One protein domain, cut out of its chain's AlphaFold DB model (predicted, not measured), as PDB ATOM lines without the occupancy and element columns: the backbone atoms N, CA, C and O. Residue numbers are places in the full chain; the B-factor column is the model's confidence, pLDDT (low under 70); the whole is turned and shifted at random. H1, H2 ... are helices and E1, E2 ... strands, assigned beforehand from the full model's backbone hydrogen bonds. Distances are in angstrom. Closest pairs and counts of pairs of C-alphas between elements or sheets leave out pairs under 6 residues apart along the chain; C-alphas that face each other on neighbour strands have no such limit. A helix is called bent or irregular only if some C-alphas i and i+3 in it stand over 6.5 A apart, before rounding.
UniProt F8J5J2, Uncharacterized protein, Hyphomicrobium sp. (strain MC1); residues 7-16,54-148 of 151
ATOM      1  N   LEU A   7     161.069 184.430 188.028       92.62
ATOM      2  CA  LEU A   7     161.716 183.848 189.206       92.62
ATOM      3  C   LEU A   7     161.666 182.316 189.179       92.62
ATOM      4  O   LEU A   7     162.690 181.671 189.366       92.62
ATOM      5  N   GLY A   8     160.495 181.734 188.896       93.50
ATOM      6  CA  GLY A   8     160.332 180.279 188.827       93.50
ATOM      7  C   GLY A   8     161.174 179.628 187.726       93.50
ATOM      8  O   GLY A   8     161.836 178.622 187.968       93.50
ATOM      9  N   LEU A   9     161.206 180.215 186.526       93.50
ATOM     10  CA  LEU A   9     162.038 179.707 185.430       93.50
ATOM     11  C   LEU A   9     163.530 179.874 185.713       93.50
ATOM     12  O   LEU A   9     164.306 178.970 185.414       93.50
ATOM     13  N   GLY A  10     163.924 181.004 186.300       94.38
ATOM     14  CA  GLY A  10     165.293 181.233 186.748       94.38
ATOM     15  C   GLY A  10     165.720 180.204 187.792       94.38
ATOM     16  O   GLY A  10     166.802 179.636 187.680       94.38
ATOM     17  N   PHE A  11     164.846 179.894 188.753       96.56
ATOM     18  CA  PHE A  11     165.105 178.876 189.769       96.56
ATOM     19  C   PHE A  11     165.373 177.508 189.145       96.56
ATOM     20  O   PHE A  11     166.396 176.887 189.423       96.56
ATOM     21  N   ILE A  12     164.485 177.061 188.254       96.19
ATOM     22  CA  ILE A  12     164.630 175.775 187.560       96.19
ATOM     23  C   ILE A  12     165.921 175.753 186.733       96.19
ATOM     24  O   ILE A  12     166.671 174.780 186.793       96.19
ATOM     25  N   ALA A  13     166.212 176.833 186.002       95.50
ATOM     26  CA  ALA A  13     167.441 176.959 185.226       95.50
ATOM     27  C   ALA A  13     168.696 176.851 186.107       95.50
ATOM     28  O   ALA A  13     169.632 176.146 185.736       95.50
ATOM     29  N   GLY A  14     168.694 177.491 187.281       96.56
ATOM     30  CA  GLY A  14     169.788 177.414 188.250       96.56
ATOM     31  C   GLY A  14     169.989 175.999 188.793       96.56
ATOM     32  O   GLY A  14     171.104 175.489 188.778       96.56
ATOM     33  N   VAL A  15     168.914 175.316 189.199       96.88
ATOM     34  CA  VAL A  15     168.993 173.925 189.687       96.88
ATOM     35  C   VAL A  15     169.603 173.003 188.630       96.88
ATOM     36  O   VAL A  15     170.503 172.221 188.936       96.88
ATOM     37  N   ILE A  16     169.148 173.112 187.377       96.31
ATOM     38  CA  ILE A  16     169.662 172.293 186.274       96.31
ATOM     39  C   ILE A  16     171.130 172.626 185.999       96.31
ATOM     40  O   ILE A  16     171.941 171.714 185.852       96.31
ATOM     41  N   VAL A  54     171.205 173.432 209.429       87.12
ATOM     42  CA  VAL A  54     170.454 172.417 208.684       87.12
ATOM     43  C   VAL A  54     171.427 171.575 207.867       87.12
ATOM     44  O   VAL A  54     172.194 172.109 207.073       87.12
ATOM     45  N   VAL A  55     171.364 170.252 208.019       89.56
ATOM     46  CA  VAL A  55     172.185 169.304 207.253       89.56
ATOM     47  C   VAL A  55     171.343 168.687 206.143       89.56
ATOM     48  O   VAL A  55     170.273 168.139 206.401       89.56
ATOM     49  N   LEU A  56     171.828 168.772 204.905       90.25
ATOM     50  CA  LEU A  56     171.174 168.217 203.718       90.25
ATOM     51  C   LEU A  56     172.205 167.467 202.866       90.25
ATOM     52  O   LEU A  56     173.393 167.787 202.927       90.25
ATOM     53  N   PRO A  57     171.785 166.494 202.038       90.81
ATOM     54  CA  PRO A  57     172.643 165.975 200.978       90.81
ATOM     55  C   PRO A  57     173.175 167.126 200.117       90.81
ATOM     56  O   PRO A  57     172.394 168.009 199.742       90.81
ATOM     57  N   TRP A  58     174.474 167.110 199.796       88.38
ATOM     58  CA  TRP A  58     175.140 168.189 199.053       88.38
ATOM     59  C   TRP A  58     174.360 168.614 197.805       88.38
ATOM     60  O   TRP A  58     174.040 169.791 197.664       88.38
ATOM     61  N   MET A  59     173.945 167.664 196.961       89.06
ATOM     62  CA  MET A  59     173.149 167.968 195.765       89.06
ATOM     63  C   MET A  59     171.865 168.760 196.050       89.06
ATOM     64  O   MET A  59     171.489 169.628 195.265       89.06
ATOM     65  N   ILE A  60     171.185 168.482 197.165       89.75
ATOM     66  CA  ILE A  60     169.940 169.169 197.530       89.75
ATOM     67  C   ILE A  60     170.253 170.577 198.037       89.75
ATOM     68  O   ILE A  60     169.649 171.545 197.576       89.75
ATOM     69  N   GLY A  61     171.216 170.709 198.954       89.75
ATOM     70  CA  GLY A  61     171.620 172.011 199.496       89.75
ATOM     71  C   GLY A  61     172.188 172.945 198.422       89.75
ATOM     72  O   GLY A  61     171.780 174.108 198.322       89.75
ATOM     73  N   ASN A  62     173.076 172.417 197.576       89.88
ATOM     74  CA  ASN A  62     173.642 173.123 196.430       89.88
ATOM     75  C   ASN A  62     172.543 173.483 195.423       89.88
ATOM     76  O   ASN A  62     172.432 174.640 195.034       89.88
ATOM     77  N   GLY A  63     171.655 172.540 195.086       92.44
ATOM     78  CA  GLY A  63     170.533 172.773 194.177       92.44
ATOM     79  C   GLY A  63     169.600 173.897 194.634       92.44
ATOM     80  O   GLY A  63     169.259 174.764 193.835       92.44
ATOM     81  N   ILE A  64     169.233 173.948 195.919       92.94
ATOM     82  CA  ILE A  64     168.401 175.038 196.464       92.94
ATOM     83  C   ILE A  64     169.127 176.381 196.341       92.94
ATOM     84  O   ILE A  64     168.551 177.351 195.850       92.94
ATOM     85  N   THR A  65     170.394 176.437 196.751       92.12
ATOM     86  CA  THR A  65     171.198 177.670 196.711       92.12
ATOM     87  C   THR A  65     171.386 178.162 195.273       92.12
ATOM     88  O   THR A  65     171.189 179.341 194.979       92.12
ATOM     89  N   ALA A  66     171.684 177.248 194.354       93.75
ATOM     90  CA  ALA A  66     171.788 177.508 192.925       93.75
ATOM     91  C   ALA A  66     170.456 177.961 192.319       93.75
ATOM     92  O   ALA A  66     170.427 178.887 191.510       93.75
ATOM     93  N   GLY A  67     169.341 177.363 192.740       95.62
ATOM     94  CA  GLY A  67     168.006 177.802 192.361       95.62
ATOM     95  C   GLY A  67     167.724 179.235 192.810       95.62
ATOM     96  O   GLY A  67     167.208 180.031 192.029       95.62
ATOM     97  N   LEU A  68     168.114 179.629 194.025       95.38
ATOM     98  CA  LEU A  68     167.951 181.015 194.484       95.38
ATOM     99  C   LEU A  68     168.782 182.001 193.652       95.38
ATOM    100  O   LEU A  68     168.262 183.044 193.245       95.38
ATOM    101  N   TRP A  69     170.032 181.658 193.327       95.56
ATOM    102  CA  TRP A  69     170.843 182.458 192.404       95.56
ATOM    103  C   TRP A  69     170.218 182.533 191.011       95.56
ATOM    104  O   TRP A  69     170.130 183.615 190.433       95.56
ATOM    105  N   GLY A  70     169.713 181.418 190.488       94.75
ATOM    106  CA  GLY A  70     169.023 181.384 189.204       94.75
ATOM    107  C   GLY A  70     167.746 182.222 189.193       94.75
ATOM    108  O   GLY A  70     167.489 182.939 188.225       94.75
ATOM    109  N   ALA A  71     166.968 182.215 190.277       94.81
ATOM    110  CA  ALA A  71     165.799 183.079 190.429       94.81
ATOM    111  C   ALA A  71     166.204 184.558 190.387       94.81
ATOM    112  O   ALA A  71     165.603 185.342 189.649       94.81
ATOM    113  N   LEU A  72     167.271 184.927 191.104       93.94
ATOM    114  CA  LEU A  72     167.832 186.276 191.053       93.94
ATOM    115  C   LEU A  72     168.292 186.642 189.635       93.94
ATOM    116  O   LEU A  72     168.053 187.758 189.184       93.94
ATOM    117  N   PHE A  73     168.890 185.708 188.895       92.31
ATOM    118  CA  PHE A  73     169.299 185.949 187.509       92.31
ATOM    119  C   PHE A  73     168.084 186.184 186.615       92.31
ATOM    120  O   PHE A  73     168.092 187.129 185.830       92.31
ATOM    121  N   GLY A  74     167.021 185.390 186.767       87.12
ATOM    122  CA  GLY A  74     165.756 185.609 186.067       87.12
ATOM    123  C   GLY A  74     165.197 187.011 186.325       87.12
ATOM    124  O   GLY A  74     164.851 187.721 185.379       87.12
ATOM    125  N   PHE A  75     165.211 187.449 187.588       90.50
ATOM    126  CA  PHE A  75     164.803 188.800 187.977       90.50
ATOM    127  C   PHE A  75     165.662 189.891 187.317       90.50
ATOM    128  O   PHE A  75     165.119 190.810 186.704       90.50
ATOM    129  N   LEU A  76     166.992 189.773 187.391       88.62
ATOM    130  CA  LEU A  76     167.942 190.762 186.862       88.62
ATOM    131  C   LEU A  76     167.962 190.825 185.329       88.62
ATOM    132  O   LEU A  76     168.114 191.897 184.745       88.62
ATOM    133  N   LEU A  77     167.823 189.683 184.655       85.44
ATOM    134  CA  LEU A  77     167.775 189.606 183.191       85.44
ATOM    135  C   LEU A  77     166.421 190.068 182.634       85.44
ATOM    136  O   LEU A  77     166.326 190.403 181.450       85.44
ATOM    137  N   GLY A  78     165.401 190.138 183.490       78.56
ATOM    138  CA  GLY A  78     164.087 190.673 183.183       78.56
ATOM    139  C   GLY A  78     163.241 189.758 182.299       78.56
ATOM    140  O   GLY A  78     163.602 188.631 181.957       78.56
ATOM    141  N   TRP A  79     162.064 190.264 181.919       69.06
ATOM    142  CA  TRP A  79     161.070 189.508 181.147       69.06
ATOM    143  C   TRP A  79     161.583 189.164 179.743       69.06
ATOM    144  O   TRP A  79     161.344 188.060 179.258       69.06
ATOM    145  N   LYS A  80     162.268 190.088 179.062       69.25
ATOM    146  CA  LYS A  80     162.747 189.898 177.687       69.25
ATOM    147  C   LYS A  80     164.279 189.910 177.660       69.25
ATOM    148  O   LYS A  80     164.860 190.955 177.372       69.25
ATOM    149  N   PRO A  81     164.934 188.781 177.984       67.62
ATOM    150  CA  PRO A  81     166.373 188.651 177.827       67.62
ATOM    151  C   PRO A  81     166.769 188.918 176.364       67.62
ATOM    152  O   PRO A  81     166.344 188.208 175.457       67.62
ATOM    153  N   ILE A  82     167.563 189.966 176.133       70.62
ATOM    154  CA  ILE A  82     168.133 190.329 174.825       70.62
ATOM    155  C   ILE A  82     169.665 190.273 174.922       70.62
ATOM    156  O   ILE A  82     170.241 190.621 175.960       70.62
ATOM    157  N   GLY A  83     170.319 189.852 173.838       75.38
ATOM    158  CA  GLY A  83     171.777 189.765 173.725       75.38
ATOM    159  C   GLY A  83     172.351 188.425 174.194       75.38
ATOM    160  O   GLY A  83     171.612 187.493 174.489       75.38
ATOM    161  N   MET A  84     173.681 188.340 174.271       84.69
ATOM    162  CA  MET A  84     174.410 187.096 174.552       84.69
ATOM    163  C   MET A  84     174.206 186.627 176.000       84.69
ATOM    164  O   MET A  84     174.927 187.043 176.913       84.69
ATOM    165  N   MET A  85     173.223 185.749 176.215       86.94
ATOM    166  CA  MET A  85     172.863 185.241 177.546       86.94
ATOM    167  C   MET A  85     174.023 184.538 178.241       86.94
ATOM    168  O   MET A  85     174.219 184.741 179.432       86.94
ATOM    169  N   THR A  86     174.834 183.794 177.495       89.00
ATOM    170  CA  THR A  86     175.994 183.071 178.025       89.00
ATOM    171  C   THR A  86     177.010 184.016 178.673       89.00
ATOM    172  O   THR A  86     177.441 183.774 179.796       89.00
ATOM    173  N   ILE A  87     177.351 185.134 178.017       88.94
ATOM    174  CA  ILE A  87     178.320 186.108 178.549       88.94
ATOM    175  C   ILE A  87     177.726 186.863 179.737       88.94
ATOM    176  O   ILE A  87     178.366 186.982 180.780       88.94
ATOM    177  N   ARG A  88     176.483 187.346 179.608       90.06
ATOM    178  CA  ARG A  88     175.792 188.036 180.708       90.06
ATOM    179  C   ARG A  88     175.675 187.131 181.931       90.06
ATOM    180  O   ARG A  88     175.932 187.571 183.044       90.06
ATOM    181  N   GLY A  89     175.336 185.866 181.708       92.00
ATOM    182  CA  GLY A  89     175.277 184.831 182.725       92.00
ATOM    183  C   GLY A  89     176.625 184.568 183.376       92.00
ATOM    184  O   GLY A  89     176.688 184.516 184.597       92.00
ATOM    185  N   ALA A  90     177.706 184.461 182.599       93.94
ATOM    186  CA  ALA A  90     179.052 184.277 183.139       93.94
ATOM    187  C   ALA A  90     179.461 185.445 184.047       93.94
ATOM    188  O   ALA A  90     179.953 185.221 185.150       93.94
ATOM    189  N   ILE A  91     179.192 186.688 183.626       93.81
ATOM    190  CA  ILE A  91     179.446 187.888 184.437       93.81
ATOM    191  C   ILE A  91     178.628 187.834 185.732       93.81
ATOM    192  O   ILE A  91     179.183 187.994 186.816       93.81
ATOM    193  N   LEU A  92     177.324 187.557 185.646       94.12
ATOM    194  CA  LEU A  92     176.474 187.417 186.833       94.12
ATOM    195  C   LEU A  92     176.951 186.285 187.753       94.12
ATOM    196  O   LEU A  92     176.923 186.448 188.968       94.12
ATOM    197  N   GLY A  93     177.424 185.173 187.186       94.25
ATOM    198  CA  GLY A  93     178.026 184.041 187.890       94.25
ATOM    199  C   GLY A  93     179.278 184.429 188.674       94.25
ATOM    200  O   GLY A  93     179.413 184.099 189.851       94.25
ATOM    201  N   LEU A  94     180.174 185.184 188.043       95.25
ATOM    202  CA  LEU A  94     181.408 185.659 188.663       95.25
ATOM    203  C   LEU A  94     181.139 186.649 189.804       95.25
ATOM    204  O   LEU A  94     181.714 186.517 190.881       95.25
ATOM    205  N   PHE A  95     180.247 187.620 189.598       93.38
ATOM    206  CA  PHE A  95     179.973 188.638 190.617       93.38
ATOM    207  C   PHE A  95     179.035 188.159 191.726       93.38
ATOM    208  O   PHE A  95     179.244 188.495 192.887       93.38
ATOM    209  N   GLY A  96     178.006 187.381 191.399       91.75
ATOM    210  CA  GLY A  96     177.060 186.859 192.380       91.75
ATOM    211  C   GLY A  96     177.610 185.617 193.086       91.75
ATOM    212  O   GLY A  96     178.214 185.742 194.151       91.75
ATOM    213  N   PRO A  97     177.427 184.416 192.512       92.81
ATOM    214  CA  PRO A  97     177.878 183.162 193.107       92.81
ATOM    215  C   PRO A  97     179.351 183.130 193.536       92.81
ATOM    216  O   PRO A  97     179.624 182.676 194.644       92.81
ATOM    217  N   ALA A  98     180.290 183.627 192.721       93.12
ATOM    218  CA  ALA A  98     181.714 183.555 193.063       93.12
ATOM    219  C   ALA A  98     182.106 184.601 194.120       93.12
ATOM    220  O   ALA A  98     182.430 184.244 195.252       93.12
ATOM    221  N   LEU A  99     182.057 185.894 193.769       92.50
ATOM    222  CA  LEU A  99     182.508 186.973 194.654       92.50
ATOM    223  C   LEU A  99     181.648 187.093 195.912       92.50
ATOM    224  O   LEU A  99     182.189 187.079 197.013       92.50
ATOM    225  N   ILE A 100     180.324 187.189 195.777       92.12
ATOM    226  CA  ILE A 100     179.445 187.359 196.943       92.12
ATOM    227  C   ILE A 100     179.263 186.023 197.668       92.12
ATOM    228  O   ILE A 100     179.424 185.959 198.883       92.12
ATOM    229  N   GLY A 101     178.940 184.952 196.944       88.81
ATOM    230  CA  GLY A 101     178.655 183.650 197.546       88.81
ATOM    231  C   GLY A 101     179.897 182.975 198.127       88.81
ATOM    232  O   GLY A 101     180.078 182.918 199.344       88.81
ATOM    233  N   ALA A 102     180.739 182.437 197.250       89.50
ATOM    234  CA  ALA A 102     181.827 181.535 197.612       89.50
ATOM    235  C   ALA A 102     183.004 182.230 198.312       89.50
ATOM    236  O   ALA A 102     183.637 181.617 199.167       89.50
ATOM    237  N   PHE A 103     183.296 183.494 197.991       92.50
ATOM    238  CA  PHE A 103     184.435 184.202 198.588       92.50
ATOM    239  C   PHE A 103     184.090 185.062 199.804       92.50
ATOM    240  O   PHE A 103     184.990 185.344 200.592       92.50
ATOM    241  N   ILE A 104     182.836 185.476 199.993       91.19
ATOM    242  CA  ILE A 104     182.454 186.356 201.111       91.19
ATOM    243  C   ILE A 104     181.496 185.636 202.056       91.19
ATOM    244  O   ILE A 104     181.841 185.401 203.212       91.19
ATOM    245  N   VAL A 105     180.304 185.267 201.580       89.19
ATOM    246  CA  VAL A 105     179.226 184.755 202.439       89.19
ATOM    247  C   VAL A 105     179.576 183.394 203.038       89.19
ATOM    248  O   VAL A 105     179.485 183.231 204.252       89.19
ATOM    249  N   VAL A 106     179.998 182.423 202.225       87.38
ATOM    250  CA  VAL A 106     180.265 181.056 202.709       87.38
ATOM    251  C   VAL A 106     181.416 181.013 203.727       87.38
ATOM    252  O   VAL A 106     181.206 180.454 204.805       87.38
ATOM    253  N   PRO A 107     182.593 181.627 203.482       88.44
ATOM    254  CA  PRO A 107     183.678 181.646 204.463       88.44
ATOM    255  C   PRO A 107     183.287 182.376 205.752       88.44
ATOM    256  O   PRO A 107     183.562 181.877 206.843       88.44
ATOM    257  N   TYR A 108     182.564 183.499 205.636       88.69
ATOM    258  CA  TYR A 108     182.061 184.250 206.789       88.69
ATOM    259  C   TYR A 108     181.132 183.404 207.666       88.69
ATOM    260  O   TYR A 108     181.331 183.325 208.877       88.69
ATOM    261  N   LEU A 109     180.159 182.714 207.060       85.12
ATOM    262  CA  LEU A 109     179.244 181.823 207.781       85.12
ATOM    263  C   LEU A 109     179.960 180.609 208.388       85.12
ATOM    264  O   LEU A 109     179.542 180.112 209.432       85.12
ATOM    265  N   ALA A 110     181.036 180.139 207.756       82.88
ATOM    266  CA  ALA A 110     181.844 179.026 208.242       82.88
ATOM    267  C   ALA A 110     182.890 179.429 209.299       82.88
ATOM    268  O   ALA A 110     183.565 178.549 209.834       82.88
ATOM    269  N   GLY A 111     183.065 180.726 209.581       85.62
ATOM    270  CA  GLY A 111     184.130 181.222 210.460       85.62
ATOM    271  C   GLY A 111     185.536 180.919 209.932       85.62
ATOM    272  O   GLY A 111     186.466 180.757 210.721       85.62
ATOM    273  N   LYS A 112     185.685 180.792 208.608       86.50
ATOM    274  CA  LYS A 112     186.944 180.467 207.930       86.50
ATOM    275  C   LYS A 112     187.432 181.653 207.097       86.50
ATOM    276  O   LYS A 112     186.618 182.446 206.619       86.50
ATOM    277  N   PRO A 113     188.750 181.779 206.901       88.94
ATOM    278  CA  PRO A 113     189.294 182.775 205.995       88.94
ATOM    279  C   PRO A 113     188.839 182.512 204.551       88.94
ATOM    280  O   PRO A 113     188.542 181.385 204.154       88.94
ATOM    281  N   SER A 114     188.714 183.591 203.778       91.00
ATOM    282  CA  SER A 114     188.289 183.518 202.381       91.00
ATOM    283  C   SER A 114     189.435 183.018 201.501       91.00
ATOM    284  O   SER A 114     190.504 183.633 201.544       91.00
ATOM    285  N   PRO A 115     189.209 182.027 200.614       89.25
ATOM    286  CA  PRO A 115     190.237 181.569 199.680       89.25
ATOM    287  C   PRO A 115     190.808 182.701 198.820       89.25
ATOM    288  O   PRO A 115     191.992 182.707 198.502       89.25
ATOM    289  N   LEU A 116     189.976 183.699 198.486       91.69
ATOM    290  CA  LEU A 116     190.399 184.865 197.712       91.69
ATOM    291  C   LEU A 116     191.349 185.776 198.500       91.69
ATOM    292  O   LEU A 116     192.297 186.302 197.926       91.69
ATOM    293  N   LEU A 117     191.098 185.966 199.799       90.56
ATOM    294  CA  LEU A 117     191.941 186.802 200.662       90.56
ATOM    295  C   LEU A 117     193.252 186.106 201.033       90.56
ATOM    296  O   LEU A 117     194.262 186.775 201.223       90.56
ATOM    297  N   GLU A 118     193.241 184.777 201.109       92.75
ATOM    298  CA  GLU A 118     194.439 183.968 201.348       92.75
ATOM    299  C   GLU A 118     195.279 183.742 200.088       92.75
ATOM    300  O   GLU A 118     196.417 183.290 200.179       92.75
ATOM    301  N   GLY A 119     194.742 184.067 198.907       90.56
ATOM    302  CA  GLY A 119     195.423 183.822 197.639       90.56
ATOM    303  C   GLY A 119     195.543 182.334 197.308       90.56
ATOM    304  O   GLY A 119     196.467 181.944 196.594       90.56
ATOM    305  N   ASP A 120     194.624 181.500 197.804       92.94
ATOM    306  CA  ASP A 120     194.623 180.064 197.534       92.94
ATOM    307  C   ASP A 120     194.133 179.785 196.107       92.94
ATOM    308  O   ASP A 120     192.959 179.509 195.842       92.94
ATOM    309  N   VAL A 121     195.069 179.857 195.159       93.06
ATOM    310  CA  VAL A 121     194.830 179.606 193.730       93.06
ATOM    311  C   VAL A 121     194.203 178.229 193.499       93.06
ATOM    312  O   VAL A 121     193.427 178.068 192.553       93.06
ATOM    313  N   SER A 122     194.487 177.259 194.375       93.19
ATOM    314  CA  SER A 122     193.960 175.903 194.255       93.19
ATOM    315  C   SER A 122     192.437 175.850 194.394       93.19
ATOM    316  O   SER A 122     191.811 175.037 193.722       93.19
ATOM    317  N   GLN A 123     191.842 176.781 195.147       93.06
ATOM    318  CA  GLN A 123     190.393 176.933 195.304       93.06
ATOM    319  C   GLN A 123     189.815 178.065 194.450       93.06
ATOM    320  O   GLN A 123     188.716 177.928 193.908       93.06
ATOM    321  N   ILE A 124     190.542 179.177 194.284       94.81
ATOM    322  CA  ILE A 124     190.064 180.347 193.529       94.81
ATOM    323  C   ILE A 124     189.716 179.965 192.088       94.81
ATOM    324  O   ILE A 124     188.643 180.325 191.601       94.81
ATOM    325  N   VAL A 125     190.603 179.239 191.401       95.44
ATOM    326  CA  VAL A 125     190.412 178.889 189.985       95.44
ATOM    327  C   VAL A 125     189.176 177.997 189.790       95.44
ATOM    328  O   VAL A 125     188.304 178.395 189.010       95.44
ATOM    329  N   PRO A 126     189.015 176.869 190.517       95.38
ATOM    330  CA  PRO A 126     187.790 176.078 190.447       95.38
ATOM    331  C   PRO A 126     186.526 176.885 190.744       95.38
ATOM    332  O   PRO A 126     185.563 176.805 189.984       95.38
ATOM    333  N   ILE A 127     186.528 177.711 191.800       94.75
ATOM    334  CA  ILE A 127     185.365 178.522 192.194       94.75
ATOM    335  C   ILE A 127     184.951 179.479 191.073       94.75
ATOM    336  O   ILE A 127     183.762 179.563 190.743       94.75
ATOM    337  N   LEU A 128     185.908 180.177 190.457       96.38
ATOM    338  CA  LEU A 128     185.636 181.111 189.362       96.38
ATOM    339  C   LEU A 128     185.114 180.382 188.119       96.38
ATOM    340  O   LEU A 128     184.115 180.809 187.538       96.38
ATOM    341  N   CYS A 129     185.744 179.271 187.731       96.38
ATOM    342  CA  CYS A 129     185.331 178.474 186.576       96.38
ATOM    343  C   CYS A 129     183.931 177.881 186.760       96.38
ATOM    344  O   CYS A 129     183.085 178.019 185.875       96.38
ATOM    345  N   MET A 130     183.664 177.273 187.917       95.75
ATOM    346  CA  MET A 130     182.349 176.727 188.249       95.75
ATOM    347  C   MET A 130     181.283 177.817 188.261       95.75
ATOM    348  O   MET A 130     180.232 177.633 187.658       95.75
ATOM    349  N   SER A 131     181.553 178.960 188.893       95.81
ATOM    350  CA  SER A 131     180.579 180.052 188.992       95.81
ATOM    351  C   SER A 131     180.293 180.698 187.636       95.81
ATOM    352  O   SER A 131     179.136 180.983 187.322       95.81
ATOM    353  N   ALA A 132     181.318 180.884 186.800       96.69
ATOM    354  CA  ALA A 132     181.152 181.374 185.434       96.69
ATOM    355  C   ALA A 132     180.358 180.381 184.572       96.69
ATOM    356  O   ALA A 132     179.411 180.785 183.896       96.69
ATOM    357  N   GLY A 133     180.700 179.089 184.623       95.69
ATOM    358  CA  GLY A 133     180.004 178.030 183.886       95.69
ATOM    359  C   GLY A 133     178.549 177.871 184.324       95.69
ATOM    360  O   GLY A 133     177.644 177.890 183.489       95.69
ATOM    361  N   PHE A 134     178.316 177.813 185.638       97.31
ATOM    362  CA  PHE A 134     176.989 177.839 186.249       97.31
ATOM    363  C   PHE A 134     176.181 179.034 185.747       97.31
ATOM    364  O   PHE A 134     175.064 178.869 185.255       97.31
ATOM    365  N   GLY A 135     176.740 180.241 185.844       95.25
ATOM    366  CA  GLY A 135     176.003 181.448 185.514       95.25
ATOM    367  C   GLY A 135     175.684 181.558 184.027       95.25
ATOM    368  O   GLY A 135     174.557 181.901 183.659       95.25
ATOM    369  N   ALA A 136     176.644 181.201 183.172       95.06
ATOM    370  CA  ALA A 136     176.479 181.152 181.724       95.06
ATOM    371  C   ALA A 136     175.313 180.243 181.321       95.06
ATOM    372  O   ALA A 136     174.430 180.647 180.562       95.06
ATOM    373  N   VAL A 137     175.287 179.032 181.873       95.19
ATOM    374  CA  VAL A 137     174.299 178.003 181.537       95.19
ATOM    375  C   VAL A 137     172.945 178.301 182.171       95.19
ATOM    376  O   VAL A 137     171.919 178.113 181.525       95.19
ATOM    377  N   THR A 138     172.922 178.864 183.378       95.69
ATOM    378  CA  THR A 138     171.690 179.338 184.026       95.69
ATOM    379  C   THR A 138     170.997 180.403 183.181       95.69
ATOM    380  O   THR A 138     169.807 180.290 182.891       95.69
ATOM    381  N   ALA A 139     171.731 181.428 182.737       92.38
ATOM    382  CA  ALA A 139     171.166 182.484 181.899       92.38
ATOM    383  C   ALA A 139     170.744 181.962 180.516       92.38
ATOM    384  O   ALA A 139     169.718 182.388 179.981       92.38
ATOM    385  N   TRP A 140     171.504 181.017 179.955       92.31
ATOM    386  CA  TRP A 140     171.168 180.350 178.699       92.31
ATOM    387  C   TRP A 140     169.863 179.549 178.805       92.31
ATOM    388  O   TRP A 140     168.945 179.778 178.018       92.31
ATOM    389  N   PHE A 141     169.727 178.690 179.822       92.06
ATOM    390  CA  PHE A 141     168.497 177.939 180.085       92.06
ATOM    391  C   PHE A 141     167.318 178.863 180.378       92.06
ATOM    392  O   PHE A 141     166.229 178.648 179.852       92.06
ATOM    393  N   TYR A 142     167.523 179.925 181.158       90.75
ATOM    394  CA  TYR A 142     166.483 180.921 181.403       90.75
ATOM    395  C   TYR A 142     165.989 181.558 180.095       90.75
ATOM    396  O   TYR A 142     164.779 181.638 179.868       90.75
ATOM    397  N   GLY A 143     166.898 181.965 179.202       88.00
ATOM    398  CA  GLY A 143     166.557 182.482 177.870       88.00
ATOM    399  C   GLY A 143     165.790 181.465 177.021       88.00
ATOM    400  O   GLY A 143     164.742 181.785 176.451       88.00
ATOM    401  N   LEU A 144     166.255 180.213 177.013       88.56
ATOM    402  CA  LEU A 144     165.611 179.108 176.305       88.56
ATOM    403  C   LEU A 144     164.182 178.857 176.812       88.56
ATOM    404  O   LEU A 144     163.250 178.811 176.013       88.56
ATOM    405  N   PHE A 145     163.980 178.743 178.126       88.81
ATOM    406  CA  PHE A 145     162.666 178.461 178.718       88.81
ATOM    407  C   PHE A 145     161.685 179.627 178.604       88.81
ATOM    408  O   PHE A 145     160.471 179.423 178.578       88.81
ATOM    409  N   SER A 146     162.191 180.858 178.558       83.94
ATOM    410  CA  SER A 146     161.348 182.049 178.487       83.94
ATOM    411  C   SER A 146     160.846 182.353 177.076       83.94
ATOM    412  O   SER A 146     159.707 182.809 176.940       83.94
ATOM    413  N   TRP A 147     161.649 182.093 176.038       77.06
ATOM    414  CA  TRP A 147     161.335 182.535 174.671       77.06
ATOM    415  C   TRP A 147     161.595 181.509 173.561       77.06
ATOM    416  O   TRP A 147     161.310 181.808 172.401       77.06
ATOM    417  N   GLY A 148     162.112 180.315 173.873       68.38
ATOM    418  CA  GLY A 148     162.339 179.237 172.897       68.38
ATOM    419  C   GLY A 148     163.334 179.583 171.785       68.38
ATOM    420  O   GLY A 148     163.420 178.871 170.789       68.38
TER     421      GLY A 148
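Overview. This is residues 7 to 16 and 54 to 148 of the 151 residues of an uncharacterized protein of Hyphomicrobium sp. (strain MC1) (UniProt F8J5J2). Two long helices, H3 and H5, pack on each other at a steep slant, and a crossed pair, H1 and H2, packs on the later half of H5. The small helix H4 sits at the corner between H3 and H5, and E1 lies far out beyond the first residue of H2. The printed part has 105 residues, mostly helix, in the order H1, E1, H2, H3, H4, H5. It is compact, with a radius of gyration of the C-alphas of 14.0 A and spans of 42 by 29 by 17 A.

Along the chain. Find C-alpha 7 at (161.716, 183.848, 189.206), where H1 begins; it runs to residue 16. After the cut come E1, residues 55 to 57, and H2, residues 58 to 77, 27.7 A long. H3, residues 85 to 110, measures 32.6 A and is only just irregular: C-alphas 103 and 106 are 6.7 A apart. H4 holds residues 115 to 118. H5, residues 121 to 147, runs 38.6 A to C-alpha 147 at (161.335, 182.535, 174.671).

Arrangement. Start at the hub, H5. It touches H3 at a steep tilt of 48 degrees, opposite ways, closest at the C-alphas of Gly 89 and Ala 136, 4.0 A. With residues 134 to 146 alone it touches H1, closest at C-alphas Ala 13 and Thr 138, 5.0 A. H1 touches H2 at a steep tilt of 43 degrees, closest at C-alphas Phe 11 and Gly 67, 4.0 A. H4 and H5 touch only at the corner, closest at C-alphas Leu 116 and Ile 124, 6.2 A. H1 and H3 are apart. E1 pairs with no named strand. Every O i to N i+4 pair is within hydrogen-bond range in H1 and H2, against 16 of 22 in H3 and 22 of 23 in H5; H4 is too short for such a pair.

Size, cuts and confidence. Look to Gly 111 and Gly 148 for the two C-alphas farthest apart, 43.5 A. Residues 17 to 53 are not printed, and C-alphas 16 and 54 are 22.4 A apart across the cut. Of the links printed whole, none is long. Residues 79 to 81 and 148 have pLDDT under 70.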